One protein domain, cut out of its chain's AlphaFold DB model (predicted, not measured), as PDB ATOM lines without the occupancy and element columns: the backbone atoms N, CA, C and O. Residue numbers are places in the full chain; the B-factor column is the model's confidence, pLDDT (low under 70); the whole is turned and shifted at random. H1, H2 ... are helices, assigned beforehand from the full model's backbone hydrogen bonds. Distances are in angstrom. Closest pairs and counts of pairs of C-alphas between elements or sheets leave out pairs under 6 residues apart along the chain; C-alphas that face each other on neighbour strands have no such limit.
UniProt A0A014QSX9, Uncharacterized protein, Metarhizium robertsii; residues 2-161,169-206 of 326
ATOM      1  N   SER A   2      -4.188 -35.964  -4.371       59.66
ATOM      2  CA  SER A   2      -4.918 -36.060  -5.643       59.66
ATOM      3  C   SER A   2      -4.566 -37.374  -6.341       59.66
ATOM      4  O   SER A   2      -3.412 -37.798  -6.325       59.66
ATOM      5  N   LEU A   3      -5.587 -38.050  -6.863       72.19
ATOM      6  CA  LEU A   3      -5.494 -39.354  -7.514       72.19
ATOM      7  C   LEU A   3      -5.640 -39.130  -9.021       72.19
ATOM      8  O   LEU A   3      -6.739 -39.201  -9.563       72.19
ATOM      9  N   LYS A   4      -4.546 -38.731  -9.681       81.19
ATOM     10  CA  LYS A   4      -4.581 -38.310 -11.094       81.19
ATOM     11  C   LYS A   4      -3.928 -39.282 -12.063       81.19
ATOM     12  O   LYS A   4      -4.188 -39.179 -13.258       81.19
ATOM     13  N   GLN A   5      -3.095 -40.212 -11.586       87.38
ATOM     14  CA  GLN A   5      -2.494 -41.192 -12.489       87.38
ATOM     15  C   GLN A   5      -3.548 -42.198 -12.953       87.38
ATOM     16  O   GLN A   5      -4.240 -42.808 -12.144       87.38
ATOM     17  N   LEU A   6      -3.652 -42.409 -14.258       88.00
ATOM     18  CA  LEU A   6      -4.564 -43.383 -14.845       88.00
ATOM     19  C   LEU A   6      -3.876 -44.742 -14.976       88.00
ATOM     20  O   LEU A   6      -2.733 -44.828 -15.420       88.00
ATOM     21  N   GLN A   7      -4.575 -45.822 -14.638       86.88
ATOM     22  CA  GLN A   7      -4.064 -47.180 -14.834       86.88
ATOM     23  C   GLN A   7      -4.311 -47.612 -16.285       86.88
ATOM     24  O   GLN A   7      -5.444 -47.951 -16.632       86.88
ATOM     25  N   ILE A   8      -3.270 -47.551 -17.128       88.38
ATOM     26  CA  ILE A   8      -3.334 -47.857 -18.575       88.38
ATOM     27  C   ILE A   8      -2.501 -49.101 -18.933       88.38
ATOM     28  O   ILE A   8      -2.840 -49.853 -19.851       88.38
ATOM     29  N   THR A   9      -1.400 -49.345 -18.219       85.31
ATOM     30  CA  THR A   9      -0.413 -50.390 -18.552       85.31
ATOM     31  C   THR A   9      -0.960 -51.814 -18.479       85.31
ATOM     32  O   THR A   9      -0.450 -52.693 -19.172       85.31
ATOM     33  N   HIS A  10      -2.043 -52.039 -17.735       81.88
ATOM     34  CA  HIS A  10      -2.721 -53.334 -17.635       81.88
ATOM     35  C   HIS A  10      -3.295 -53.844 -18.953       81.88
ATOM     36  O   HIS A  10      -3.595 -55.033 -19.077       81.88
ATOM     37  N   LEU A  11      -3.465 -52.963 -19.944       82.06
ATOM     38  CA  LEU A  11      -3.840 -53.367 -21.294       82.06
ATOM     39  C   LEU A  11      -2.808 -54.330 -21.905       82.06
ATOM     40  O   LEU A  11      -3.189 -55.141 -22.742       82.06
ATOM     41  N   ASN A  12      -1.544 -54.286 -21.464       78.56
ATOM     42  CA  ASN A  12      -0.493 -55.202 -21.914       78.56
ATOM     43  C   ASN A  12      -0.622 -56.617 -21.321       78.56
ATOM     44  O   ASN A  12      -0.172 -57.577 -21.944       78.56
ATOM     45  N   ASP A  13      -1.233 -56.749 -20.140       66.38
ATOM     46  CA  ASP A  13      -1.311 -58.016 -19.399       66.38
ATOM     47  C   ASP A  13      -2.572 -58.822 -19.729       66.38
ATOM     48  O   ASP A  13      -2.614 -60.049 -19.580       66.38
ATOM     49  N   ARG A  14      -3.628 -58.152 -20.207       59.72
ATOM     50  CA  ARG A  14      -4.807 -58.849 -20.722       59.72
ATOM     51  C   ARG A  14      -4.393 -59.569 -22.005       59.72
ATOM     52  O   ARG A  14      -3.908 -58.938 -22.934       59.72
ATOM     53  N   ARG A  15      -4.647 -60.885 -22.094       50.56
ATOM     54  CA  ARG A  15      -4.427 -61.753 -23.283       50.56
ATOM     55  C   ARG A  15      -5.259 -61.353 -24.523       50.56
ATOM     56  O   ARG A  15      -5.576 -62.180 -25.375       50.56
ATOM     57  N   LEU A  16      -5.648 -60.089 -24.623       55.75
ATOM     58  CA  LEU A  16      -6.257 -59.463 -25.775       55.75
ATOM     59  C   LEU A  16      -5.124 -59.213 -26.775       55.75
ATOM     60  O   LEU A  16      -4.484 -58.168 -26.766       55.75
ATOM     61  N   ASN A  17      -4.858 -60.206 -27.629       51.88
ATOM     62  CA  ASN A  17      -3.796 -60.246 -28.651       51.88
ATOM     63  C   ASN A  17      -3.887 -59.147 -29.745       51.88
ATOM     64  O   ASN A  17      -3.482 -59.371 -30.885       51.88
ATOM     65  N   ARG A  18      -4.486 -57.989 -29.454       70.44
ATOM     66  CA  ARG A  18      -4.864 -56.961 -30.431       70.44
ATOM     67  C   ARG A  18      -4.384 -55.551 -30.082       70.44
ATOM     68  O   ARG A  18      -4.517 -54.677 -30.931       70.44
ATOM     69  N   VAL A  19      -3.806 -55.327 -28.896       82.00
ATOM     70  CA  VAL A  19      -3.176 -54.038 -28.557       82.00
ATOM     71  C   VAL A  19      -1.692 -54.028 -28.931       82.00
ATOM     72  O   VAL A  19      -1.026 -55.059 -28.893       82.00
ATOM     73  N   VAL A  20      -1.169 -52.864 -29.312       89.00
ATOM     74  CA  VAL A  20       0.247 -52.653 -29.642       89.00
ATOM     75  C   VAL A  20       0.969 -52.121 -28.394       89.00
ATOM     76  O   VAL A  20       0.777 -50.948 -28.064       89.00
ATOM     77  N   PRO A  21       1.819 -52.917 -27.712       89.94
ATOM     78  CA  PRO A  21       2.370 -52.537 -26.405       89.94
ATOM     79  C   PRO A  21       3.181 -51.239 -26.419       89.94
ATOM     80  O   PRO A  21       3.093 -50.432 -25.500       89.94
ATOM     81  N   GLU A  22       3.926 -50.991 -27.497       91.88
ATOM     82  CA  GLU A  22       4.711 -49.764 -27.669       91.88
ATOM     83  C   GLU A  22       3.827 -48.504 -27.675       91.88
ATOM     84  O   GLU A  22       4.211 -47.475 -27.124       91.88
ATOM     85  N   LEU A  23       2.627 -48.586 -28.264       93.81
ATOM     86  CA  LEU A  23       1.663 -47.482 -28.266       93.81
ATOM     87  C   LEU A  23       1.018 -47.298 -26.892       93.81
ATOM     88  O   LEU A  23       0.811 -46.161 -26.479       93.81
ATOM     89  N   VAL A  24       0.738 -48.398 -26.181       93.94
ATOM     90  CA  VAL A  24       0.211 -48.357 -24.808       93.94
ATOM     91  C   VAL A  24       1.197 -47.648 -23.884       93.94
ATOM     92  O   VAL A  24       0.810 -46.714 -23.193       93.94
ATOM     93  N   LEU A  25       2.474 -48.038 -23.922       94.19
ATOM     94  CA  LEU A  25       3.523 -47.425 -23.105       94.19
ATOM     95  C   LEU A  25       3.718 -45.943 -23.440       94.19
ATOM     96  O   LEU A  25       3.750 -45.114 -22.539       94.19
ATOM     97  N   ALA A  26       3.803 -45.589 -24.725       96.00
ATOM     98  CA  ALA A  26       3.982 -44.194 -25.127       96.00
ATOM     99  C   ALA A  26       2.799 -43.303 -24.705       96.00
ATOM    100  O   ALA A  26       2.997 -42.148 -24.326       96.00
ATOM    101  N   PHE A  27       1.571 -43.826 -24.757       96.94
ATOM    102  CA  PHE A  27       0.387 -43.092 -24.319       96.94
ATOM    103  C   PHE A  27       0.303 -42.969 -22.797       96.94
ATOM    104  O   PHE A  27       0.035 -41.876 -22.299       96.94
ATOM    105  N   ASP A  28       0.576 -44.056 -22.070       95.12
ATOM    106  CA  ASP A  28       0.677 -44.053 -20.608       95.12
ATOM    107  C   ASP A  28       1.682 -43.000 -20.138       95.12
ATOM    108  O   ASP A  28       1.354 -42.141 -19.320       95.12
ATOM    109  N   GLU A  29       2.866 -42.975 -20.750       94.69
ATOM    110  CA  GLU A  29       3.861 -41.956 -20.464       94.69
ATOM    111  C   GLU A  29       3.338 -40.544 -20.734       94.69
ATOM    112  O   GLU A  29       3.567 -39.655 -19.923       94.69
ATOM    113  N   ALA A  30       2.639 -40.307 -21.843       95.94
ATOM    114  CA  ALA A  30       2.143 -38.974 -22.169       95.94
ATOM    115  C   ALA A  30       1.055 -38.478 -21.200       95.94
ATOM    116  O   ALA A  30       1.034 -37.296 -20.851       95.94
ATOM    117  N   VAL A  31       0.174 -39.374 -20.753       94.50
ATOM    118  CA  VAL A  31      -0.929 -39.058 -19.833       94.50
ATOM    119  C   VAL A  31      -0.448 -38.934 -18.387       94.50
ATOM    120  O   VAL A  31      -0.830 -37.996 -17.694       94.50
ATOM    121  N   ASN A  32       0.421 -39.838 -17.936       94.62
ATOM    122  CA  ASN A  32       0.822 -39.929 -16.533       94.62
ATOM    123  C   ASN A  32       2.101 -39.153 -16.193       94.62
ATOM    124  O   ASN A  32       2.397 -38.979 -15.009       94.62
ATOM    125  N   HIS A  33       2.866 -38.664 -17.180       95.12
ATOM    126  CA  HIS A  33       4.103 -37.912 -16.918       95.12
ATOM    127  C   HIS A  33       3.925 -36.706 -15.983       95.12
ATOM    128  O   HIS A  33       4.712 -36.607 -15.036       95.12
ATOM    129  N   PRO A  34       2.898 -35.844 -16.153       93.62
ATOM    130  CA  PRO A  34       2.679 -34.712 -15.250       93.62
ATOM    131  C   PRO A  34       2.377 -35.121 -13.800       93.62
ATOM    132  O   PRO A  34       2.528 -34.309 -12.893       93.62
ATOM    133  N   TYR A  35       1.984 -36.378 -13.576       92.50
ATOM    134  CA  TYR A  35       1.474 -36.885 -12.299       92.50
ATOM    135  C   TYR A  35       2.331 -38.004 -11.713       92.50
ATOM    136  O   TYR A  35       1.857 -38.761 -10.877       92.50
ATOM    137  N   ARG A  36       3.596 -38.148 -12.129       89.56
ATOM    138  CA  ARG A  36       4.482 -39.248 -11.689       89.56
ATOM    139  C   ARG A  36       4.654 -39.385 -10.176       89.56
ATOM    140  O   ARG A  36       4.991 -40.467  -9.710       89.56
ATOM    141  N   SER A  37       4.466 -38.299  -9.432       88.25
ATOM    142  CA  SER A  37       4.524 -38.273  -7.967       88.25
ATOM    143  C   SER A  37       3.171 -38.493  -7.284       88.25
ATOM    144  O   SER A  37       3.115 -38.533  -6.057       88.25
ATOM    145  N   GLU A  38       2.083 -38.550  -8.048       87.88
ATOM    146  CA  GLU A  38       0.735 -38.794  -7.537       87.88
ATOM    147  C   GLU A  38       0.444 -40.299  -7.495       87.88
ATOM    148  O   GLU A  38       1.183 -41.094  -8.067       87.88
ATOM    149  N   ALA A  39      -0.613 -40.699  -6.790       84.06
ATOM    150  CA  ALA A  39      -1.043 -42.093  -6.770       84.06
ATOM    151  C   ALA A  39      -1.993 -42.398  -7.939       84.06
ATOM    152  O   ALA A  39      -2.653 -41.500  -8.480       84.06
ATOM    153  N   TYR A  40      -2.076 -43.681  -8.300       83.94
ATOM    154  CA  TYR A  40      -3.049 -44.174  -9.269       83.94
ATOM    155  C   TYR A  40      -4.474 -43.980  -8.771       83.94
ATOM    156  O   TYR A  40      -4.802 -44.337  -7.639       83.94
ATOM    157  N   ALA A  41      -5.314 -43.449  -9.653       77.62
ATOM    158  CA  ALA A  41      -6.749 -43.432  -9.480       77.62
ATOM    159  C   ALA A  41      -7.259 -44.871  -9.282       77.62
ATOM    160  O   ALA A  41      -6.835 -45.785 -10.012       77.62
ATOM    161  N   PRO A  42      -8.143 -45.083  -8.298       71.56
ATOM    162  CA  PRO A  42      -8.853 -46.336  -8.129       71.56
ATOM    163  C   PRO A  42      -9.662 -46.663  -9.382       71.56
ATOM    164  O   PRO A  42     -10.091 -45.788 -10.136       71.56
ATOM    165  N   CYS A  43      -9.815 -47.952  -9.650       69.62
ATOM    166  CA  CYS A  43     -10.537 -48.437 -10.818       69.62
ATOM    167  C   CYS A  43     -11.150 -49.809 -10.536       69.62
ATOM    168  O   CYS A  43     -10.781 -50.504  -9.588       69.62
ATOM    169  N   PHE A  44     -12.099 -50.216 -11.376       66.81
ATOM    170  CA  PHE A  44     -12.979 -51.351 -11.110       66.81
ATOM    171  C   PHE A  44     -12.325 -52.690 -11.504       66.81
ATOM    172  O   PHE A  44     -12.774 -53.364 -12.434       66.81
ATOM    173  N   TYR A  45     -11.229 -53.089 -10.848       60.25
ATOM    174  CA  TYR A  45     -10.650 -54.424 -11.050       60.25
ATOM    175  C   TYR A  45     -11.463 -55.516 -10.360       60.25
ATOM    176  O   TYR A  45     -11.708 -55.470  -9.155       60.25
ATOM    177  N   HIS A  46     -11.760 -56.584 -11.102       44.69
ATOM    178  CA  HIS A  46     -12.138 -57.854 -10.496       44.69
ATOM    179  C   HIS A  46     -10.965 -58.421  -9.681       44.69
ATOM    180  O   HIS A  46      -9.876 -58.623 -10.217       44.69
ATOM    181  N   GLY A  47     -11.201 -58.704  -8.396       43.44
ATOM    182  CA  GLY A  47     -10.277 -59.458  -7.537       43.44
ATOM    183  C   GLY A  47      -9.329 -58.640  -6.649       43.44
ATOM    184  O   GLY A  47      -8.582 -59.244  -5.888       43.44
ATOM    185  N   LEU A  48      -9.373 -57.304  -6.695       44.62
ATOM    186  CA  LEU A  48      -8.632 -56.412  -5.778       44.62
ATOM    187  C   LEU A  48      -9.551 -55.682  -4.778       44.62
ATOM    188  O   LEU A  48      -9.112 -54.774  -4.080       44.62
ATOM    189  N   GLN A  49     -10.830 -56.060  -4.715       48.59
ATOM    190  CA  GLN A  49     -11.861 -55.323  -3.983       48.59
ATOM    191  C   GLN A  49     -11.749 -55.519  -2.467       48.59
ATOM    192  O   GLN A  49     -12.380 -56.398  -1.887       48.59
ATOM    193  N   SER A  50     -10.953 -54.671  -1.817       51.88
ATOM    194  CA  SER A  50     -11.166 -54.311  -0.412       51.88
ATOM    195  C   SER A  50     -12.120 -53.121  -0.256       51.88
ATOM    196  O   SER A  50     -12.611 -52.883   0.843       51.88
ATOM    197  N   GLU A  51     -12.366 -52.365  -1.332       59.91
ATOM    198  CA  GLU A  51     -13.127 -51.111  -1.312       59.91
ATOM    199  C   GLU A  51     -14.575 -51.303  -1.803       59.91
ATOM    200  O   GLU A  51     -14.790 -51.988  -2.810       59.91
ATOM    201  N   PRO A  52     -15.578 -50.710  -1.123       68.94
ATOM    202  CA  PRO A  52     -16.974 -50.771  -1.553       68.94
ATOM    203  C   PRO A  52     -17.195 -50.131  -2.932       68.94
ATOM    204  O   PRO A  52     -16.717 -49.030  -3.207       68.94
ATOM    205  N   LEU A  53     -18.000 -50.773  -3.785       66.50
ATOM    206  CA  LEU A  53     -18.275 -50.328  -5.160       66.50
ATOM    207  C   LEU A  53     -18.833 -48.889  -5.242       66.50
ATOM    208  O   LEU A  53     -18.509 -48.147  -6.168       66.50
ATOM    209  N   GLY A  54     -19.612 -48.461  -4.243       66.19
ATOM    210  CA  GLY A  54     -20.118 -47.089  -4.148       66.19
ATOM    211  C   GLY A  54     -19.032 -46.020  -3.955       66.19
ATOM    212  O   GLY A  54     -19.202 -44.897  -4.426       66.19
ATOM    213  N   ASP A  55     -17.911 -46.346  -3.312       73.25
ATOM    214  CA  ASP A  55     -16.799 -45.402  -3.158       73.25
ATOM    215  C   ASP A  55     -15.975 -45.311  -4.452       73.25
ATOM    216  O   ASP A  55     -15.664 -44.203  -4.888       73.25
ATOM    217  N   LEU A  56     -15.794 -46.431  -5.164       72.12
ATOM    218  CA  LEU A  56     -15.205 -46.440  -6.512       72.12
ATOM    219  C   LEU A  56     -16.011 -45.585  -7.509       72.12
ATOM    220  O   LEU A  56     -15.432 -44.895  -8.348       72.12
ATOM    221  N   ILE A  57     -17.348 -45.586  -7.418       71.56
ATOM    222  CA  ILE A  57     -18.215 -44.727  -8.249       71.56
ATOM    223  C   ILE A  57     -17.996 -43.244  -7.932       71.56
ATOM    224  O   ILE A  57     -17.880 -42.436  -8.855       71.56
ATOM    225  N   LYS A  58     -17.903 -42.867  -6.650       73.62
ATOM    226  CA  LYS A  58     -17.613 -41.477  -6.246       73.62
ATOM    227  C   LYS A  58     -16.221 -41.032  -6.689       73.62
ATOM    228  O   LYS A  58     -16.032 -39.885  -7.085       73.62
ATOM    229  N   GLU A  59     -15.232 -41.909  -6.637       77.25
ATOM    230  CA  GLU A  59     -13.880 -41.581  -7.090       77.25
ATOM    231  C   GLU A  59     -13.797 -41.459  -8.609       77.25
ATOM    232  O   GLU A  59     -13.183 -40.517  -9.118       77.25
ATOM    233  N   TYR A  60     -14.474 -42.345  -9.343       78.62
ATOM    234  CA  TYR A  60     -14.624 -42.219 -10.789       78.62
ATOM    235  C   TYR A  60     -15.312 -40.901 -11.160       78.62
ATOM    236  O   TYR A  60     -14.815 -40.163 -12.010       78.62
ATOM    237  N   ALA A  61     -16.401 -40.561 -10.470       75.62
ATOM    238  CA  ALA A  61     -17.099 -39.292 -10.620       75.62
ATOM    239  C   ALA A  61     -16.176 -38.078 -10.465       75.62
ATOM    240  O   ALA A  61     -16.090 -37.246 -11.367       75.62
ATOM    241  N   ASN A  62     -15.442 -38.019  -9.352       78.06
ATOM    242  CA  ASN A  62     -14.491 -36.945  -9.076       78.06
ATOM    243  C   ASN A  62     -13.394 -36.881 -10.148       78.06
ATOM    244  O   ASN A  62     -12.992 -35.801 -10.574       78.06
ATOM    245  N   THR A  63     -12.918 -38.038 -10.612       81.25
ATOM    246  CA  THR A  63     -11.911 -38.119 -11.679       81.25
ATOM    247  C   THR A  63     -12.445 -37.521 -12.980       81.25
ATOM    248  O   THR A  63     -11.734 -36.771 -13.644       81.25
ATOM    249  N   VAL A  64     -13.699 -37.811 -13.335       79.94
ATOM    250  CA  VAL A  64     -14.363 -37.253 -14.519       79.94
ATOM    251  C   VAL A  64     -14.590 -35.746 -14.382       79.94
ATOM    252  O   VAL A  64     -14.339 -35.010 -15.334       79.94
ATOM    253  N   GLU A  65     -15.016 -35.268 -13.213       80.88
ATOM    254  CA  GLU A  65     -15.229 -33.837 -12.948       80.88
ATOM    255  C   GLU A  65     -13.924 -33.033 -13.038       80.88
ATOM    256  O   GLU A  65     -13.900 -31.933 -13.589       80.88
ATOM    257  N   LEU A  66     -12.819 -33.595 -12.542       84.31
ATOM    258  CA  LEU A  66     -11.512 -32.941 -12.551       84.31
ATOM    259  C   LEU A  66     -10.751 -33.121 -13.867       84.31
ATOM    260  O   LEU A  66      -9.823 -32.352 -14.128       84.31
ATOM    261  N   ALA A  67     -11.135 -34.080 -14.711       86.38
ATOM    262  CA  ALA A  67     -10.469 -34.384 -15.975       86.38
ATOM    263  C   ALA A  67     -10.209 -33.173 -16.901       86.38
ATOM    264  O   ALA A  67      -9.118 -33.130 -17.475       86.38
ATOM    265  N   PRO A  68     -11.100 -32.159 -17.026       86.75
ATOM    266  CA  PRO A  68     -10.811 -30.955 -17.812       86.75
ATOM    267  C   PRO A  68      -9.593 -30.162 -17.313       86.75
ATOM    268  O   PRO A  68      -8.960 -29.446 -18.085       86.75
ATOM    269  N   SER A  69      -9.272 -30.258 -16.018       88.12
ATOM    270  CA  SER A  69      -8.135 -29.562 -15.399       88.12
ATOM    271  C   SER A  69      -6.810 -30.312 -15.548       88.12
ATOM    272  O   SER A  69      -5.759 -29.801 -15.154       88.12
ATOM    273  N   TYR A  70      -6.844 -31.535 -16.082       91.25
ATOM    274  CA  TYR A  70      -5.648 -32.343 -16.236       91.25
ATOM    275  C   TYR A  70      -4.832 -31.834 -17.436       91.25
ATOM    276  O   TYR A  70      -5.369 -31.380 -18.439       91.25
ATOM    277  N   ALA A  71      -3.511 -31.910 -17.333       92.25
ATOM    278  CA  ALA A  71      -2.550 -31.758 -18.407       92.25
ATOM    279  C   ALA A  71      -2.129 -33.112 -19.002       92.25
ATOM    280  O   ALA A  71      -2.139 -34.143 -18.330       92.25
ATOM    281  N   MET A  72      -1.682 -33.063 -20.257       93.81
ATOM    282  CA  MET A  72      -0.949 -34.125 -20.943       93.81
ATOM    283  C   MET A  72       0.413 -33.557 -21.345       93.81
ATOM    284  O   MET A  72       0.501 -32.399 -21.760       93.81
ATOM    285  N   ASP A  73       1.481 -34.339 -21.201       95.62
ATOM    286  CA  ASP A  73       2.826 -33.871 -21.535       95.62
ATOM    287  C   ASP A  73       2.978 -33.680 -23.052       95.62
ATOM    288  O   ASP A  73       2.801 -34.623 -23.821       95.62
ATOM    289  N   ALA A  74       3.295 -32.457 -23.489       94.25
ATOM    290  CA  ALA A  74       3.272 -32.091 -24.906       94.25
ATOM    291  C   ALA A  74       4.351 -32.807 -25.739       94.25
ATOM    292  O   ALA A  74       4.099 -33.195 -26.882       94.25
ATOM    293  N   GLU A  75       5.548 -33.005 -25.179       96.25
ATOM    294  CA  GLU A  75       6.642 -33.696 -25.870       96.25
ATOM    295  C   GLU A  75       6.289 -35.172 -26.065       96.25
ATOM    296  O   GLU A  75       6.339 -35.701 -27.180       96.25
ATOM    297  N   ARG A  76       5.837 -35.831 -24.996       96.62
ATOM    298  CA  ARG A  76       5.432 -37.240 -25.029       96.62
ATOM    299  C   ARG A  76       4.179 -37.463 -25.860       96.62
ATOM    300  O   ARG A  76       4.101 -38.455 -26.583       96.62
ATOM    301  N   GLN A  77       3.234 -36.526 -25.840       95.44
ATOM    302  CA  GLN A  77       2.081 -36.534 -26.736       95.44
ATOM    303  C   GLN A  77       2.534 -36.554 -28.202       95.44
ATOM    304  O   GLN A  77       2.021 -37.343 -28.998       95.44
ATOM    305  N   GLN A  78       3.515 -35.723 -28.565       95.12
ATOM    306  CA  GLN A  78       4.045 -35.686 -29.925       95.12
ATOM    307  C   GLN A  78       4.782 -36.981 -30.294       95.12
ATOM    308  O   GLN A  78       4.641 -37.465 -31.422       95.12
ATOM    309  N   ILE A  79       5.519 -37.577 -29.352       95.62
ATOM    310  CA  ILE A  79       6.159 -38.890 -29.524       95.62
ATOM    311  C   ILE A  79       5.101 -39.966 -29.795       95.62
ATOM    312  O   ILE A  79       5.210 -40.688 -30.789       95.62
ATOM    313  N   PHE A  80       4.049 -40.033 -28.976       96.44
ATOM    314  CA  PHE A  80       2.944 -40.973 -29.155       96.44
ATOM    315  C   PHE A  80       2.253 -40.797 -30.516       96.44
ATOM    316  O   PHE A  80       2.120 -41.767 -31.268       96.44
ATOM    317  N   LYS A  81       1.893 -39.559 -30.885       94.50
ATOM    318  CA  LYS A  81       1.303 -39.238 -32.198       94.50
ATOM    319  C   LYS A  81       2.209 -39.706 -33.341       94.50
ATOM    320  O   LYS A  81       1.754 -40.382 -34.265       94.50
ATOM    321  N   SER A  82       3.503 -39.397 -33.273       92.44
ATOM    322  CA  SER A  82       4.484 -39.805 -34.285       92.44
ATOM    323  C   SER A  82       4.594 -41.327 -34.406       92.44
ATOM    324  O   SER A  82       4.632 -41.863 -35.520       92.44
ATOM    325  N   LEU A  83       4.589 -42.041 -33.276       92.62
ATOM    326  CA  LEU A  83       4.661 -43.497 -33.237       92.62
ATOM    327  C   LEU A  83       3.415 -44.137 -33.863       92.62
ATOM    328  O   LEU A  83       3.555 -44.993 -34.737       92.62
ATOM    329  N   ALA A  84       2.214 -43.670 -33.508       90.94
ATOM    330  CA  ALA A  84       0.949 -44.151 -34.072       90.94
ATOM    331  C   ALA A  84       0.879 -43.948 -35.597       90.94
ATOM    332  O   ALA A  84       0.564 -44.871 -36.355       90.94
ATOM    333  N   LEU A  85       1.262 -42.762 -36.079       87.88
ATOM    334  CA  LEU A  85       1.282 -42.459 -37.512       87.88
ATOM    335  C   LEU A  85       2.371 -43.238 -38.259       87.88
ATOM    336  O   LEU A  85       2.171 -43.658 -39.403       87.88
ATOM    337  N   THR A  86       3.521 -43.468 -37.628       87.19
ATOM    338  CA  THR A  86       4.587 -44.307 -38.190       87.19
ATOM    339  C   THR A  86       4.151 -45.764 -38.276       87.19
ATOM    340  O   THR A  86       4.417 -46.418 -39.288       87.19
ATOM    341  N   TYR A  87       3.446 -46.267 -37.260       85.56
ATOM    342  CA  TYR A  87       2.875 -47.609 -37.250       85.56
ATOM    343  C   TYR A  87       1.896 -47.801 -38.417       85.56
ATOM    344  O   TYR A  87       2.013 -48.783 -39.153       85.56
ATOM    345  N   ASN A  88       1.028 -46.810 -38.660       79.56
ATOM    346  CA  ASN A  88       0.135 -46.776 -39.819       79.56
ATOM    347  C   ASN A  88       0.914 -46.826 -41.153       79.56
ATOM    348  O   ASN A  88       0.656 -47.671 -42.008       79.56
ATOM    349  N   ARG A  89       1.938 -45.975 -41.324       75.38
ATOM    350  CA  ARG A  89       2.720 -45.878 -42.578       75.38
ATOM    351  C   ARG A  89       3.602 -47.096 -42.863       75.38
ATOM    352  O   ARG A  89       3.836 -47.423 -44.022       75.38
ATOM    353  N   ARG A  90       4.137 -47.760 -41.830       71.00
ATOM    354  CA  ARG A  90       5.056 -48.911 -41.961       71.00
ATOM    355  C   ARG A  90       4.331 -50.255 -42.052       71.00
ATOM    356  O   ARG A  90       4.954 -51.316 -41.900       71.00
ATOM    357  N   ALA A  91       3.023 -50.250 -42.285       62.25
ATOM    358  CA  ALA A  91       2.245 -51.467 -42.407       62.25
ATOM    359  C   ALA A  91       2.546 -52.200 -43.728       62.25
ATOM    360  O   ALA A  91       1.795 -52.112 -44.688       62.25
ATOM    361  N   LYS A  92       3.639 -52.982 -43.766       55.81
ATOM    362  CA  LYS A  92       3.958 -53.902 -44.880       55.81
ATOM    363  C   LYS A  92       2.831 -54.916 -45.159       55.81
ATOM    364  O   LYS A  92       2.728 -55.400 -46.274       55.81
ATOM    365  N   ASN A  93       2.002 -55.200 -44.146       59.25
ATOM    366  CA  ASN A  93       0.773 -55.997 -44.212       59.25
ATOM    367  C   ASN A  93      -0.385 -55.190 -43.584       59.25
ATOM    368  O   ASN A  93      -0.633 -55.328 -42.379       59.25
ATOM    369  N   PRO A  94      -1.069 -54.323 -44.352       60.25
ATOM    370  CA  PRO A  94      -2.097 -53.421 -43.823       60.25
ATOM    371  C   PRO A  94      -3.265 -54.167 -43.162       60.25
ATOM    372  O   PRO A  94      -3.668 -53.787 -42.065       60.25
ATOM    373  N   GLY A  95      -3.694 -55.305 -43.724       60.16
ATOM    374  CA  GLY A  95      -4.839 -56.090 -43.234       60.16
ATOM    375  C   GLY A  95      -4.715 -56.705 -41.830       60.16
ATOM    376  O   GLY A  95      -5.700 -57.218 -41.319       60.16
ATOM    377  N   ARG A  96      -3.540 -56.668 -41.182       64.56
ATOM    378  CA  ARG A  96      -3.390 -57.054 -39.758       64.56
ATOM    379  C   ARG A  96      -2.990 -55.897 -38.845       64.56
ATOM    380  O   ARG A  96      -3.299 -55.930 -37.661       64.56
ATOM    381  N   LYS A  97      -2.278 -54.895 -39.366       73.06
ATOM    382  CA  LYS A  97      -1.713 -53.810 -38.551       73.06
ATOM    383  C   LYS A  97      -2.698 -52.666 -38.331       73.06
ATOM    384  O   LYS A  97      -2.784 -52.164 -37.221       73.06
ATOM    385  N   ILE A  98      -3.464 -52.277 -39.345       77.50
ATOM    386  CA  ILE A  98      -4.436 -51.183 -39.204       77.50
ATOM    387  C   ILE A  98      -5.558 -51.548 -38.208       77.50
ATOM    388  O   ILE A  98      -5.810 -50.742 -37.313       77.50
ATOM    389  N   PRO A  99      -6.140 -52.768 -38.232       76.31
ATOM    390  CA  PRO A  99      -7.082 -53.192 -37.193       76.31
ATOM    391  C   PRO A  99      -6.485 -53.162 -35.779       76.31
ATOM    392  O   PRO A  99      -7.132 -52.690 -34.852       76.31
ATOM    393  N   ALA A 100      -5.231 -53.602 -35.605       81.25
ATOM    394  CA  ALA A 100      -4.550 -53.564 -34.308       81.25
ATOM    395  C   ALA A 100      -4.300 -52.126 -33.817       81.25
ATOM    396  O   ALA A 100      -4.401 -51.854 -32.622       81.25
ATOM    397  N   LEU A 101      -4.011 -51.189 -34.726       87.12
ATOM    398  CA  LEU A 101      -3.909 -49.768 -34.393       87.12
ATOM    399  C   LEU A 101      -5.251 -49.236 -33.876       87.12
ATOM    400  O   LEU A 101      -5.287 -48.675 -32.785       87.12
ATOM    401  N   PHE A 102      -6.346 -49.450 -34.610       85.38
ATOM    402  CA  PHE A 102      -7.670 -48.997 -34.180       85.38
ATOM    403  C   PHE A 102      -8.112 -49.656 -32.873       85.38
ATOM    404  O   PHE A 102      -8.529 -48.949 -31.960       85.38
ATOM    405  N   ALA A 103      -7.925 -50.970 -32.730       83.44
ATOM    406  CA  ALA A 103      -8.168 -51.685 -31.481       83.44
ATOM    407  C   ALA A 103      -7.387 -51.068 -30.311       83.44
ATOM    408  O   ALA A 103      -7.950 -50.816 -29.249       83.44
ATOM    409  N   THR A 104      -6.103 -50.756 -30.517       89.38
ATOM    410  CA  THR A 104      -5.273 -50.107 -29.493       89.38
ATOM    411  C   THR A 104      -5.828 -48.740 -29.114       89.38
ATOM    412  O   THR A 104      -5.999 -48.468 -27.933       89.38
ATOM    413  N   LEU A 105      -6.148 -47.887 -30.090       91.31
ATOM    414  CA  LEU A 105      -6.662 -46.542 -29.824       91.31
ATOM    415  C   LEU A 105      -8.027 -46.572 -29.112       91.31
ATOM    416  O   LEU A 105      -8.228 -45.819 -28.165       91.31
ATOM    417  N   LEU A 106      -8.928 -47.479 -29.506       87.69
ATOM    418  CA  LEU A 106     -10.226 -47.694 -28.851       87.69
ATOM    419  C   LEU A 106     -10.058 -48.162 -27.393       87.69
ATOM    420  O   LEU A 106     -10.743 -47.676 -26.496       87.69
ATOM    421  N   ARG A 107      -9.107 -49.069 -27.136       87.75
ATOM    422  CA  ARG A 107      -8.771 -49.536 -25.780       87.75
ATOM    423  C   ARG A 107      -8.071 -48.478 -24.929       87.75
ATOM    424  O   ARG A 107      -8.271 -48.444 -23.718       87.75
ATOM    425  N   LEU A 108      -7.262 -47.613 -25.532       92.88
ATOM    426  CA  LEU A 108      -6.683 -46.468 -24.830       92.88
ATOM    427  C   LEU A 108      -7.779 -45.475 -24.433       92.88
ATOM    428  O   LEU A 108      -7.809 -45.043 -23.285       92.88
ATOM    429  N   ALA A 109      -8.721 -45.188 -25.337       91.50
ATOM    430  CA  ALA A 109      -9.841 -44.287 -25.072       91.50
ATOM    431  C   ALA A 109     -10.733 -44.768 -23.920       91.50
ATOM    432  O   ALA A 109     -11.216 -43.956 -23.137       91.50
ATOM    433  N   SER A 110     -10.901 -46.086 -23.758       88.31
ATOM    434  CA  SER A 110     -11.640 -46.630 -22.616       88.31
ATOM    435  C   SER A 110     -10.950 -46.351 -21.277       88.31
ATOM    436  O   SER A 110     -11.601 -46.263 -20.249       88.31
ATOM    437  N   CYS A 111      -9.631 -46.175 -21.238       89.75
ATOM    438  CA  CYS A 111      -8.914 -45.973 -19.974       89.75
ATOM    439  C   CYS A 111      -8.877 -44.507 -19.512       89.75
ATOM    440  O   CYS A 111      -8.268 -44.208 -18.488       89.75
ATOM    441  N   VAL A 112      -9.483 -43.589 -20.270       91.12
ATOM    442  CA  VAL A 112      -9.340 -42.147 -20.073       91.12
ATOM    443  C   VAL A 112     -10.717 -41.507 -19.851       91.12
ATOM    444  O   VAL A 112     -11.629 -41.786 -20.622       91.12
ATOM    445  N   PRO A 113     -10.905 -40.629 -18.852       89.12
ATOM    446  CA  PRO A 113     -12.148 -39.869 -18.706       89.12
ATOM    447  C   PRO A 113     -12.464 -39.030 -19.951       89.12
ATOM    448  O   PRO A 113     -11.559 -38.502 -20.593       89.12
ATOM    449  N   ASP A 114     -13.741 -38.879 -20.289       83.94
ATOM    450  CA  ASP A 114     -14.215 -38.249 -21.531       83.94
ATOM    451  C   ASP A 114     -13.770 -36.785 -21.716       83.94
ATOM    452  O   ASP A 114     -13.492 -36.354 -22.832       83.94
ATOM    453  N   GLN A 115     -13.623 -36.036 -20.624       85.38
ATOM    454  CA  GLN A 115     -13.161 -34.642 -20.648       85.38
ATOM    455  C   GLN A 115     -11.634 -34.477 -20.547       85.38
ATOM    456  O   GLN A 115     -11.121 -33.358 -20.559       85.38
ATOM    457  N   HIS A 116     -10.881 -35.570 -20.426       92.50
ATOM    458  CA  HIS A 116      -9.426 -35.516 -20.296       92.50
ATOM    459  C   HIS A 116      -8.755 -35.161 -21.644       92.50
ATOM    460  O   HIS A 116      -9.152 -35.707 -22.679       92.50
ATOM    461  N   PRO A 117      -7.660 -34.368 -21.684       92.38
ATOM    462  CA  PRO A 117      -6.980 -34.008 -22.943       92.38
ATOM    463  C   PRO A 117      -6.488 -35.200 -23.777       92.38
ATOM    464  O   PRO A 117      -6.341 -35.106 -24.998       92.38
ATOM    465  N   GLY A 118      -6.254 -36.338 -23.122       93.50
ATOM    466  CA  GLY A 118      -5.925 -37.605 -23.774       93.50
ATOM    467  C   GLY A 118      -6.988 -38.059 -24.781       93.50
ATOM    468  O   GLY A 118      -6.616 -38.587 -25.825       93.50
ATOM    469  N   GLN A 119      -8.276 -37.787 -24.538       92.00
ATOM    470  CA  GLN A 119      -9.349 -38.127 -25.480       92.00
ATOM    471  C   GLN A 119      -9.223 -37.344 -26.782       92.00
ATOM    472  O   GLN A 119      -9.214 -37.927 -27.864       92.00
ATOM    473  N   LYS A 120      -9.007 -36.028 -26.680       89.69
ATOM    474  CA  LYS A 120      -8.749 -35.172 -27.842       89.69
ATOM    475  C   LYS A 120      -7.515 -35.631 -28.619       89.69
ATOM    476  O   LYS A 120      -7.548 -35.718 -29.840       89.69
ATOM    477  N   CYS A 121      -6.439 -35.993 -27.918       93.00
ATOM    478  CA  CYS A 121      -5.246 -36.532 -28.566       93.00
ATOM    479  C   CYS A 121      -5.540 -37.800 -29.384       93.00
ATOM    480  O   CYS A 121      -4.971 -37.966 -30.464       93.00
ATOM    481  N   LEU A 122      -6.379 -38.703 -28.869       93.38
ATOM    482  CA  LEU A 122      -6.772 -39.920 -29.579       93.38
ATOM    483  C   LEU A 122      -7.644 -39.587 -30.796       93.38
ATOM    484  O   LEU A 122      -7.357 -40.097 -31.880       93.38
ATOM    485  N   LEU A 123      -8.631 -38.693 -30.649       87.31
ATOM    486  CA  LEU A 123      -9.471 -38.206 -31.753       87.31
ATOM    487  C   LEU A 123      -8.632 -37.635 -32.905       87.31
ATOM    488  O   LEU A 123      -8.808 -38.066 -34.044       87.31
ATOM    489  N   ASP A 124      -7.654 -36.770 -32.609       87.19
ATOM    490  CA  ASP A 124      -6.753 -36.189 -33.618       87.19
ATOM    491  C   ASP A 124      -6.032 -37.278 -34.444       87.19
ATOM    492  O   ASP A 124      -5.798 -37.138 -35.651       87.19
ATOM    493  N   ILE A 125      -5.631 -38.378 -33.792       88.56
ATOM    494  CA  ILE A 125      -4.948 -39.497 -34.453       88.56
ATOM    495  C   ILE A 125      -5.930 -40.275 -35.324       88.56
ATOM    496  O   ILE A 125      -5.586 -40.575 -36.468       88.56
ATOM    497  N   PHE A 126      -7.128 -40.587 -34.816       84.44
ATOM    498  CA  PHE A 126      -8.173 -41.241 -35.608       84.44
ATOM    499  C   PHE A 126      -8.468 -40.440 -36.872       84.44
ATOM    500  O   PHE A 126      -8.387 -40.986 -37.971       84.44
ATOM    501  N   GLU A 127      -8.705 -39.138 -36.730       79.50
ATOM    502  CA  GLU A 127      -8.945 -38.243 -37.855       79.50
ATOM    503  C   GLU A 127      -7.783 -38.279 -38.858       79.50
ATOM    504  O   GLU A 127      -7.987 -38.465 -40.060       79.50
ATOM    505  N   THR A 128      -6.543 -38.167 -38.379       82.06
ATOM    506  CA  THR A 128      -5.363 -38.177 -39.252       82.06
ATOM    507  C   THR A 128      -5.215 -39.508 -39.997       82.06
ATOM    508  O   THR A 128      -4.922 -39.522 -41.199       82.06
ATOM    509  N   VAL A 129      -5.405 -40.641 -39.314       80.31
ATOM    510  CA  VAL A 129      -5.293 -41.985 -39.906       80.31
ATOM    511  C   VAL A 129      -6.377 -42.201 -40.960       80.31
ATOM    512  O   VAL A 129      -6.061 -42.675 -42.055       80.31
ATOM    513  N   LEU A 130      -7.615 -41.796 -40.669       75.62
ATOM    514  CA  LEU A 130      -8.746 -41.893 -41.593       75.62
ATOM    515  C   LEU A 130      -8.571 -40.994 -42.832       75.62
ATOM    516  O   LEU A 130      -9.002 -41.370 -43.921       75.62
ATOM    517  N   ASN A 131      -7.875 -39.857 -42.707       71.50
ATOM    518  CA  ASN A 131      -7.692 -38.879 -43.791       71.50
ATOM    519  C   ASN A 131      -6.390 -39.022 -44.611       71.50
ATOM    520  O   ASN A 131      -6.219 -38.332 -45.623       71.50
ATOM    521  N   THR A 132      -5.443 -39.877 -44.211       67.69
ATOM    522  CA  THR A 132      -4.107 -39.927 -44.838       67.69
ATOM    523  C   THR A 132      -4.159 -40.397 -46.314       67.69
ATOM    524  O   THR A 132      -4.685 -41.456 -46.613       67.69
ATOM    525  N   PRO A 133      -3.552 -39.699 -47.295       50.88
ATOM    526  CA  PRO A 133      -3.639 -40.086 -48.713       50.88
ATOM    527  C   PRO A 133      -2.987 -41.425 -49.096       50.88
ATOM    528  O   PRO A 133      -3.422 -42.051 -50.056       50.88
ATOM    529  N   ASN A 134      -1.976 -41.908 -48.362       49.47
ATOM    530  CA  ASN A 134      -1.347 -43.211 -48.643       49.47
ATOM    531  C   ASN A 134      -2.273 -44.411 -48.371       49.47
ATOM    532  O   ASN A 134      -1.991 -45.507 -48.848       49.47
ATOM    533  N   THR A 135      -3.397 -44.212 -47.677       48.25
ATOM    534  CA  THR A 135      -4.491 -45.189 -47.582       48.25
ATOM    535  C   THR A 135      -5.525 -45.039 -48.708       48.25
ATOM    536  O   THR A 135      -6.375 -45.910 -48.865       48.25
ATOM    537  N   ARG A 136      -5.429 -44.024 -49.588       40.16
ATOM    538  CA  ARG A 136      -6.325 -43.853 -50.757       40.16
ATOM    539  C   ARG A 136      -6.083 -44.858 -51.887       40.16
ATOM    540  O   ARG A 136      -7.009 -45.119 -52.647       40.16
ATOM    541  N   LEU A 137      -4.906 -45.487 -51.968       42.78
ATOM    542  CA  LEU A 137      -4.708 -46.674 -52.822       42.78
ATOM    543  C   LEU A 137      -5.514 -47.893 -52.317       42.78
ATOM    544  O   LEU A 137      -5.703 -48.846 -53.062       42.78
ATOM    545  N   MET A 138      -6.033 -47.834 -51.083       48.34
ATOM    546  CA  MET A 138      -6.910 -48.824 -50.449       48.34
ATOM    547  C   MET A 138      -8.271 -48.217 -50.051       48.34
ATOM    548  O   MET A 138      -8.850 -48.648 -49.060       48.34
ATOM    549  N   SER A 139      -8.764 -47.209 -50.787       47.78
ATOM    550  CA  SER A 139      -9.834 -46.261 -50.389       47.78
ATOM    551  C   SER A 139     -11.166 -46.824 -49.854       47.78
ATOM    552  O   SER A 139     -11.952 -46.043 -49.329       47.78
ATOM    553  N   GLY A 140     -11.416 -48.136 -49.914       55.34
ATOM    554  CA  GLY A 140     -12.540 -48.786 -49.221       55.34
ATOM    555  C   GLY A 140     -12.185 -49.476 -47.895       55.34
ATOM    556  O   GLY A 140     -13.006 -49.512 -46.994       55.34
ATOM    557  N   GLN A 141     -10.955 -49.977 -47.721       64.94
ATOM    558  CA  GLN A 141     -10.651 -50.958 -46.667       64.94
ATOM    559  C   GLN A 141     -10.346 -50.363 -45.289       64.94
ATOM    560  O   GLN A 141     -10.487 -51.063 -44.296       64.94
ATOM    561  N   VAL A 142      -9.886 -49.113 -45.190       69.81
ATOM    562  CA  VAL A 142      -9.532 -48.517 -43.883       69.81
ATOM    563  C   VAL A 142     -10.769 -48.161 -43.053       69.81
ATOM    564  O   VAL A 142     -10.779 -48.500 -41.869       69.81
ATOM    565  N   PRO A 143     -11.821 -47.549 -43.630       70.06
ATOM    566  CA  PRO A 143     -13.107 -47.423 -42.949       70.06
ATOM    567  C   PRO A 143     -13.692 -48.776 -42.532       70.06
ATOM    568  O   PRO A 143     -14.135 -48.900 -41.394       70.06
ATOM    569  N   ASP A 144     -13.617 -49.792 -43.399       69.50
ATOM    570  CA  ASP A 144     -14.079 -51.152 -43.082       69.50
ATOM    571  C   ASP A 144     -13.271 -51.770 -41.931       69.50
ATOM    572  O   ASP A 144     -13.842 -52.297 -40.990       69.50
ATOM    573  N   GLN A 145     -11.944 -51.619 -41.918       73.88
ATOM    574  CA  GLN A 145     -11.087 -52.116 -40.833       73.88
ATOM    575  C   GLN A 145     -11.303 -51.382 -39.507       73.88
ATOM    576  O   GLN A 145     -11.143 -51.982 -38.445       73.88
ATOM    577  N   PHE A 146     -11.631 -50.088 -39.548       77.12
ATOM    578  CA  PHE A 146     -12.073 -49.364 -38.358       77.12
ATOM    579  C   PHE A 146     -13.413 -49.905 -37.870       77.12
ATOM    580  O   PHE A 146     -13.557 -50.163 -36.679       77.12
ATOM    581  N   LYS A 147     -14.370 -50.092 -38.783       73.19
ATOM    582  CA  LYS A 147     -15.679 -50.669 -38.489       73.19
ATOM    583  C   LYS A 147     -15.540 -52.056 -37.860       73.19
ATOM    584  O   LYS A 147     -16.094 -52.256 -36.790       73.19
ATOM    585  N   ASP A 148     -14.751 -52.949 -38.448       71.81
ATOM    586  CA  ASP A 148     -14.494 -54.292 -37.925       71.81
ATOM    587  C   ASP A 148     -13.866 -54.222 -36.525       71.81
ATOM    588  O   ASP A 148     -14.330 -54.868 -35.589       71.81
ATOM    589  N   ALA A 149     -12.847 -53.371 -36.345       74.50
ATOM    590  CA  ALA A 149     -12.217 -53.175 -35.043       74.50
ATOM    591  C   ALA A 149     -13.195 -52.593 -34.010       74.50
ATOM    592  O   ALA A 149     -13.107 -52.924 -32.830       74.50
ATOM    593  N   LEU A 150     -14.119 -51.732 -34.431       75.06
ATOM    594  CA  LEU A 150     -15.151 -51.183 -33.570       75.06
ATOM    595  C   LEU A 150     -16.204 -52.239 -33.233       75.06
ATOM    596  O   LEU A 150     -16.534 -52.366 -32.065       75.06
ATOM    597  N   GLU A 151     -16.671 -53.039 -34.189       69.81
ATOM    598  CA  GLU A 151     -17.599 -54.159 -33.965       69.81
ATOM    599  C   GLU A 151     -17.012 -55.215 -33.021       69.81
ATOM    600  O   GLU A 151     -17.708 -55.708 -32.134       69.81
ATOM    601  N   ASP A 152     -15.715 -55.501 -33.149       67.38
ATOM    602  CA  ASP A 152     -14.980 -56.417 -32.274       67.38
ATOM    603  C   ASP A 152     -14.992 -55.976 -30.798       67.38
ATOM    604  O   ASP A 152     -14.959 -56.813 -29.895       67.38
ATOM    605  N   HIS A 153     -14.998 -54.665 -30.538       66.12
ATOM    606  CA  HIS A 153     -14.947 -54.095 -29.183       66.12
ATOM    607  C   HIS A 153     -16.313 -53.599 -28.696       66.12
ATOM    608  O   HIS A 153     -16.560 -53.494 -27.496       66.12
ATOM    609  N   TRP A 154     -17.202 -53.302 -29.633       62.25
ATOM    610  CA  TRP A 154     -18.535 -52.770 -29.441       62.25
ATOM    611  C   TRP A 154     -19.503 -53.700 -30.169       62.25
ATOM    612  O   TRP A 154     -20.027 -53.378 -31.237       62.25
ATOM    613  N   ALA A 155     -19.750 -54.862 -29.551       50.34
ATOM    614  CA  ALA A 155     -20.590 -55.979 -30.027       50.34
ATOM    615  C   ALA A 155     -22.054 -55.614 -30.370       50.34
ATOM    616  O   ALA A 155     -22.901 -56.467 -30.636       50.34
ATOM    617  N   LEU A 156     -22.373 -54.329 -30.324       50.84
ATOM    618  CA  LEU A 156     -23.695 -53.747 -30.394       50.84
ATOM    619  C   LEU A 156     -23.781 -52.672 -31.497       50.84
ATOM    620  O   LEU A 156     -24.761 -51.927 -31.568       50.84
ATOM    621  N   GLY A 157     -22.770 -52.622 -32.375       43.53
ATOM    622  CA  GLY A 157     -22.763 -51.802 -33.582       43.53
ATOM    623  C   GLY A 157     -23.973 -52.063 -34.492       43.53
ATOM    624  O   GLY A 157     -24.628 -53.108 -34.401       43.53
ATOM    625  N   PRO A 158     -24.300 -51.127 -35.400       39.16
ATOM    626  CA  PRO A 158     -25.522 -51.174 -36.203       39.16
ATOM    627  C   PRO A 158     -25.629 -52.344 -37.177       39.16
ATOM    628  O   PRO A 158     -26.707 -52.583 -37.718       39.16
ATOM    629  N   TRP A 159     -24.550 -53.100 -37.345       42.66
ATOM    630  CA  TRP A 159     -24.438 -54.207 -38.288       42.66
ATOM    631  C   TRP A 159     -24.461 -55.590 -37.627       42.66
ATOM    632  O   TRP A 159     -24.458 -56.601 -38.328       42.66
ATOM    633  N   SER A 160     -24.539 -55.647 -36.294       40.91
ATOM    634  CA  SER A 160     -24.688 -56.896 -35.549       40.91
ATOM    635  C   SER A 160     -26.089 -57.488 -35.776       40.91
ATOM    636  O   SER A 160     -27.099 -56.952 -35.316       40.91
ATOM    637  N   THR A 161     -26.156 -58.587 -36.535       37.22
ATOM    638  CA  THR A 161     -27.381 -59.368 -36.813       37.22
ATOM    639  C   THR A 161     -27.574 -60.538 -35.849       37.22
ATOM    640  O   THR A 161     -28.603 -61.209 -35.885       37.22
ATOM    641  N   LYS A 169     -16.575 -59.126 -20.168       48.72
ATOM    642  CA  LYS A 169     -15.327 -59.345 -19.429       48.72
ATOM    643  C   LYS A 169     -14.138 -58.579 -20.022       48.72
ATOM    644  O   LYS A 169     -13.088 -58.497 -19.388       48.72
ATOM    645  N   THR A 170     -14.275 -58.019 -21.225       60.38
ATOM    646  CA  THR A 170     -13.201 -57.285 -21.908       60.38
ATOM    647  C   THR A 170     -12.981 -55.881 -21.327       60.38
ATOM    648  O   THR A 170     -11.848 -55.388 -21.328       60.38
ATOM    649  N   PHE A 171     -14.029 -55.227 -20.812       68.62
ATOM    650  CA  PHE A 171     -13.972 -53.870 -20.249       68.62
ATOM    651  C   PHE A 171     -14.275 -53.885 -18.747       68.62
ATOM    652  O   PHE A 171     -15.180 -54.582 -18.300       68.62
ATOM    653  N   ARG A 172     -13.541 -53.084 -17.968       74.19
ATOM    654  CA  ARG A 172     -13.991 -52.688 -16.623       74.19
ATOM    655  C   ARG A 172     -15.211 -51.767 -16.739       74.19
ATOM    656  O   ARG A 172     -15.466 -51.200 -17.800       74.19
ATOM    657  N   HIS A 173     -15.935 -51.566 -15.643       73.75
ATOM    658  CA  HIS A 173     -17.100 -50.682 -15.623       73.75
ATOM    659  C   HIS A 173     -16.770 -49.221 -15.978       73.75
ATOM    660  O   HIS A 173     -17.429 -48.652 -16.844       73.75
ATOM    661  N   ASP A 174     -15.719 -48.641 -15.389       75.56
ATOM    662  CA  ASP A 174     -15.193 -47.319 -15.768       75.56
ATOM    663  C   ASP A 174     -14.764 -47.283 -17.235       75.56
ATOM    664  O   ASP A 174     -15.076 -46.341 -17.965       75.56
ATOM    665  N   GLU A 175     -14.088 -48.347 -17.682       80.62
ATOM    666  CA  GLU A 175     -13.628 -48.442 -19.062       80.62
ATOM    667  C   GLU A 175     -14.792 -48.415 -20.049       80.62
ATOM    668  O   GLU A 175     -14.709 -47.784 -21.099       80.62
ATOM    669  N   TRP A 176     -15.893 -49.079 -19.706       77.50
ATOM    670  CA  TRP A 176     -17.092 -49.113 -20.526       77.50
ATOM    671  C   TRP A 176     -17.756 -47.738 -20.649       77.50
ATOM    672  O   TRP A 176     -18.124 -47.340 -21.758       77.50
ATOM    673  N   VAL A 177     -17.877 -46.993 -19.545       77.56
ATOM    674  CA  VAL A 177     -18.457 -45.638 -19.555       77.56
ATOM    675  C   VAL A 177     -17.600 -44.700 -20.410       77.56
ATOM    676  O   VAL A 177     -18.113 -44.057 -21.326       77.56
ATOM    677  N   ASN A 178     -16.284 -44.686 -20.178       85.44
ATOM    678  CA  ASN A 178     -15.327 -43.882 -20.944       85.44
ATOM    679  C   ASN A 178     -15.328 -44.240 -22.434       85.44
ATOM    680  O   ASN A 178     -15.316 -43.360 -23.293       85.44
ATOM    681  N   PHE A 179     -15.373 -45.538 -22.751       84.06
ATOM    682  CA  PHE A 179     -15.426 -46.014 -24.128       84.06
ATOM    683  C   PHE A 179     -16.674 -45.502 -24.847       84.06
ATOM    684  O   PHE A 179     -16.569 -44.946 -25.936       84.06
ATOM    685  N   ASN A 180     -17.848 -45.621 -24.222       78.62
ATOM    686  CA  ASN A 180     -19.097 -45.123 -24.794       78.62
ATOM    687  C   ASN A 180     -19.090 -43.602 -24.973       78.62
ATOM    688  O   ASN A 180     -19.523 -43.114 -26.016       78.62
ATOM    689  N   ALA A 181     -18.555 -42.860 -24.003       82.12
ATOM    690  CA  ALA A 181     -18.388 -41.418 -24.128       82.12
ATOM    691  C   ALA A 181     -17.467 -41.056 -25.307       82.12
ATOM    692  O   ALA A 181     -17.776 -40.150 -26.077       82.12
ATOM    693  N   PHE A 182     -16.387 -41.814 -25.515       85.81
ATOM    694  CA  PHE A 182     -15.509 -41.646 -26.670       85.81
ATOM    695  C   PHE A 182     -16.200 -41.924 -28.008       85.81
ATOM    696  O   PHE A 182     -16.036 -41.146 -28.949       85.81
ATOM    697  N   ILE A 183     -17.009 -42.986 -28.105       79.88
ATOM    698  CA  ILE A 183     -17.807 -43.243 -29.315       79.88
ATOM    699  C   ILE A 183     -18.781 -42.084 -29.575       79.88
ATOM    700  O   ILE A 183     -18.894 -41.634 -30.715       79.88
ATOM    701  N   ALA A 184     -19.441 -41.566 -28.536       77.06
ATOM    702  CA  ALA A 184     -20.360 -40.436 -28.658       77.06
ATOM    703  C   ALA A 184     -19.644 -39.153 -29.131       77.06
ATOM    704  O   ALA A 184     -20.126 -38.491 -30.052       77.06
ATOM    705  N   MET A 185     -18.455 -38.856 -28.586       80.38
ATOM    706  CA  MET A 185     -17.592 -37.762 -29.057       80.38
ATOM    707  C   MET A 185     -17.193 -37.934 -30.525       80.38
ATOM    708  O   MET A 185     -17.314 -36.993 -31.304       80.38
ATOM    709  N   MET A 186     -16.768 -39.135 -30.937       77.19
ATOM    710  CA  MET A 186     -16.468 -39.407 -32.347       77.19
ATOM    711  C   MET A 186     -17.689 -39.167 -33.236       77.19
ATOM    712  O   MET A 186     -17.548 -38.556 -34.290       77.19
ATOM    713  N   CYS A 187     -18.882 -39.608 -32.825       71.25
ATOM    714  CA  CYS A 187     -20.108 -39.379 -33.593       71.25
ATOM    715  C   CYS A 187     -20.370 -37.881 -33.801       71.25
ATOM    716  O   CYS A 187     -20.685 -37.472 -34.916       71.25
ATOM    717  N   GLN A 188     -20.189 -37.069 -32.756       73.81
ATOM    718  CA  GLN A 188     -20.345 -35.617 -32.819       73.81
ATOM    719  C   GLN A 188     -19.293 -34.949 -33.720       73.81
ATOM    720  O   GLN A 188     -19.634 -34.145 -34.588       73.81
ATOM    721  N   GLU A 189     -18.013 -35.276 -33.523       71.50
ATOM    722  CA  GLU A 189     -16.895 -34.665 -34.252       71.50
ATOM    723  C   GLU A 189     -16.916 -35.025 -35.740       71.50
ATOM    724  O   GLU A 189     -16.721 -34.165 -36.600       71.50
ATOM    725  N   LEU A 190     -17.212 -36.284 -36.069       63.16
ATOM    726  CA  LEU A 190     -17.313 -36.746 -37.455       63.16
ATOM    727  C   LEU A 190     -18.498 -36.116 -38.198       63.16
ATOM    728  O   LEU A 190     -18.440 -35.978 -39.421       63.16
ATOM    729  N   ASP A 191     -19.550 -35.720 -37.480       56.94
ATOM    730  CA  ASP A 191     -20.709 -35.037 -38.053       56.94
ATOM    731  C   ASP A 191     -20.490 -33.519 -38.208       56.94
ATOM    732  O   ASP A 191     -21.205 -32.879 -38.977       56.94
ATOM    733  N   SER A 192     -19.502 -32.911 -37.541       61.88
ATOM    734  CA  SER A 192     -19.312 -31.452 -37.529       61.88
ATOM    735  C   SER A 192     -19.161 -30.850 -38.944       61.88
ATOM    736  O   SER A 192     -18.523 -31.412 -39.838       61.88
ATOM    737  N   ASP A 193     -19.747 -29.663 -39.176       55.53
ATOM    738  CA  ASP A 193     -19.707 -29.011 -40.501       55.53
ATOM    739  C   ASP A 193     -18.279 -28.676 -40.950       55.53
ATOM    740  O   ASP A 193     -18.027 -28.571 -42.151       55.53
ATOM    741  N   GLN A 194     -17.361 -28.545 -39.990       54.66
ATOM    742  CA  GLN A 194     -15.951 -28.229 -40.196       54.66
ATOM    743  C   GLN A 194     -15.163 -29.434 -40.735       54.66
ATOM    744  O   GLN A 194     -14.170 -29.251 -41.435       54.66
ATOM    745  N   ASN A 195     -15.667 -30.654 -40.534       55.72
ATOM    746  CA  ASN A 195     -15.007 -31.899 -40.922       55.72
ATOM    747  C   ASN A 195     -15.571 -32.461 -42.239       55.72
ATOM    748  O   ASN A 195     -15.888 -33.644 -42.373       55.72
ATOM    749  N   VAL A 196     -15.679 -31.607 -43.269       54.66
ATOM    750  CA  VAL A 196     -16.231 -31.954 -44.601       54.66
ATOM    751  C   VAL A 196     -15.549 -33.184 -45.219       54.66
ATOM    752  O   VAL A 196     -16.200 -33.977 -45.899       54.66
ATOM    753  N   HIS A 197     -14.258 -33.386 -44.947       51.34
ATOM    754  CA  HIS A 197     -13.488 -34.534 -45.435       51.34
ATOM    755  C   HIS A 197     -13.881 -35.866 -44.772       51.34
ATOM    756  O   HIS A 197     -13.764 -36.913 -45.408       51.34
ATOM    757  N   LEU A 198     -14.432 -35.826 -43.556       51.78
ATOM    758  CA  LEU A 198     -14.922 -36.991 -42.818       51.78
ATOM    759  C   LEU A 198     -16.385 -37.329 -43.151       51.78
ATOM    760  O   LEU A 198     -16.814 -38.450 -42.899       51.78
ATOM    761  N   ARG A 199     -17.146 -36.454 -43.830       53.25
ATOM    762  CA  ARG A 199     -18.532 -36.761 -44.266       53.25
ATOM    763  C   ARG A 199     -18.634 -38.001 -45.158       53.25
ATOM    764  O   ARG A 199     -19.656 -38.685 -45.161       53.25
ATOM    765  N   GLY A 200     -17.579 -38.299 -45.921       51.38
ATOM    766  CA  GLY A 200     -17.484 -39.542 -46.688       51.38
ATOM    767  C   GLY A 200     -17.524 -40.767 -45.776       51.38
ATOM    768  O   GLY A 200     -18.282 -41.689 -46.041       51.38
ATOM    769  N   PHE A 201     -16.788 -40.726 -44.664       52.53
ATOM    770  CA  PHE A 201     -16.762 -41.753 -43.623       52.53
ATOM    771  C   PHE A 201     -18.099 -41.860 -42.867       52.53
ATOM    772  O   PHE A 201     -18.587 -42.968 -42.653       52.53
ATOM    773  N   VAL A 202     -18.759 -40.728 -42.576       51.19
ATOM    774  CA  VAL A 202     -20.114 -40.677 -41.978       51.19
ATOM    775  C   VAL A 202     -21.138 -41.481 -42.790       51.19
ATOM    776  O   VAL A 202     -21.981 -42.170 -42.215       51.19
ATOM    777  N   ARG A 203     -21.048 -41.448 -44.129       52.47
ATOM    778  CA  ARG A 203     -21.907 -42.256 -45.014       52.47
ATOM    779  C   ARG A 203     -21.650 -43.763 -44.920       52.47
ATOM    780  O   ARG A 203     -22.578 -44.522 -45.173       52.47
ATOM    781  N   PHE A 204     -20.433 -44.195 -44.586       51.19
ATOM    782  CA  PHE A 204     -20.087 -45.618 -44.466       51.19
ATOM    783  C   PHE A 204     -20.468 -46.209 -43.102       51.19
ATOM    784  O   PHE A 204     -20.812 -47.387 -43.026       51.19
ATOM    785  N   VAL A 205     -20.421 -45.404 -42.036       53.88
ATOM    786  CA  VAL A 205     -20.558 -45.884 -40.649       53.88
ATOM    787  C   VAL A 205     -22.007 -45.835 -40.121       53.88
ATOM    788  O   VAL A 205     -22.286 -46.435 -39.097       53.88
ATOM    789  N   ASP A 206     -22.963 -45.200 -40.816       60.66
ATOM    790  CA  ASP A 206     -24.336 -44.978 -40.303       60.66
ATOM    791  C   ASP A 206     -24.334 -44.459 -38.850       60.66
ATOM    792  O   ASP A 206     -24.851 -45.079 -37.917       60.66
TER     793      ASP A 206
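This is residues 2 to 161 and 169 to 206 of the 326 residues of an uncharacterized protein of Metarhizium robertsii (UniProt A0A014QSX9). Four helices, H2, H4, H5 and H6, make an up-and-down bundle, each running against the one before it, and the longest helix, H9, packs with H8 on H5, each at a steep tilt to it. H10 packs on both H8 and H9, while H3 and H7 lie toward opposite ends of the longest axis. The printed part has 198 residues with ten named helices, H1 to H10 in order along the chain, and no named strand; the class is all helix. The whole is compact, with a radius of gyration of the C-alphas of 16.8 A, and rounded, spanning 52 by 41 by 36 A.

H9, residues 173 to 191, touches the hub H5, residues 94 to 110, at a steep tilt of 66 degrees; residues 174 to 182 and 106 to 110 alone take part, and the closest C-alphas, of Phe 179 and Ser 110, are 4.1 A apart. H8, residues 141 to 153, touches H5 at a steep tilt of 45 degrees, closest at the C-alphas of Gln 145 and Pro 99, 5.5 A. H10, residues 199 to 205, forms a hairpin with H9, closest at the C-alphas of Val 202 and Leu 190, 6.6 A. H5 forms one hairpin with H4, residues 74 to 89, closest at the C-alphas of Ile 98 and Asn 88, 6.4 A, and another with H6, residues 117 to 131, closest at those of Ala 109 and Gln 119, 6.2 A. H2, residues 21 to 35, touches H4 at a shallow tilt of 13 degrees, opposite ways, with the C-alphas of Ala 30 and Arg 76 closest at 4.7 A. H1, residues 9 to 12, touches H2. H3, residues 53 to 69, is close to H9 but not clearly touching, at 7.2 A between the C-alphas of Tyr 60 and Asp 174. H7, residues 133 to 138, touches no helix. Every O i to N i+4 pair is within hydrogen-bond range in H4, H6, H8 and H9; H2 has 9 of 11, H3 and H5 11 of 13 each, H10 2 of 3, and H7 0 of 2 but 2 of 3 O i to N i+3 pairs, while H1 is too short for an O i to N i+4 pair.

H9 is 27.6 A long, H3 25.3 A and H5 24.2 A. C-alpha 9 begins H1 at (-0.413, -50.390, -18.552), and C-alpha 205 ends H10 at (-20.558, -45.884, -40.649).

The C-alphas farthest apart, of Ser 50 and Leu 137, are 53.4 A apart. Residues 162 to 168 are not printed, with 21.2 A between C-alphas 161 and 169. The link from H2 to H3 is long. Mean pLDDT of the printed part is 74.9; 67 residues are under 70, among them 190 to 206.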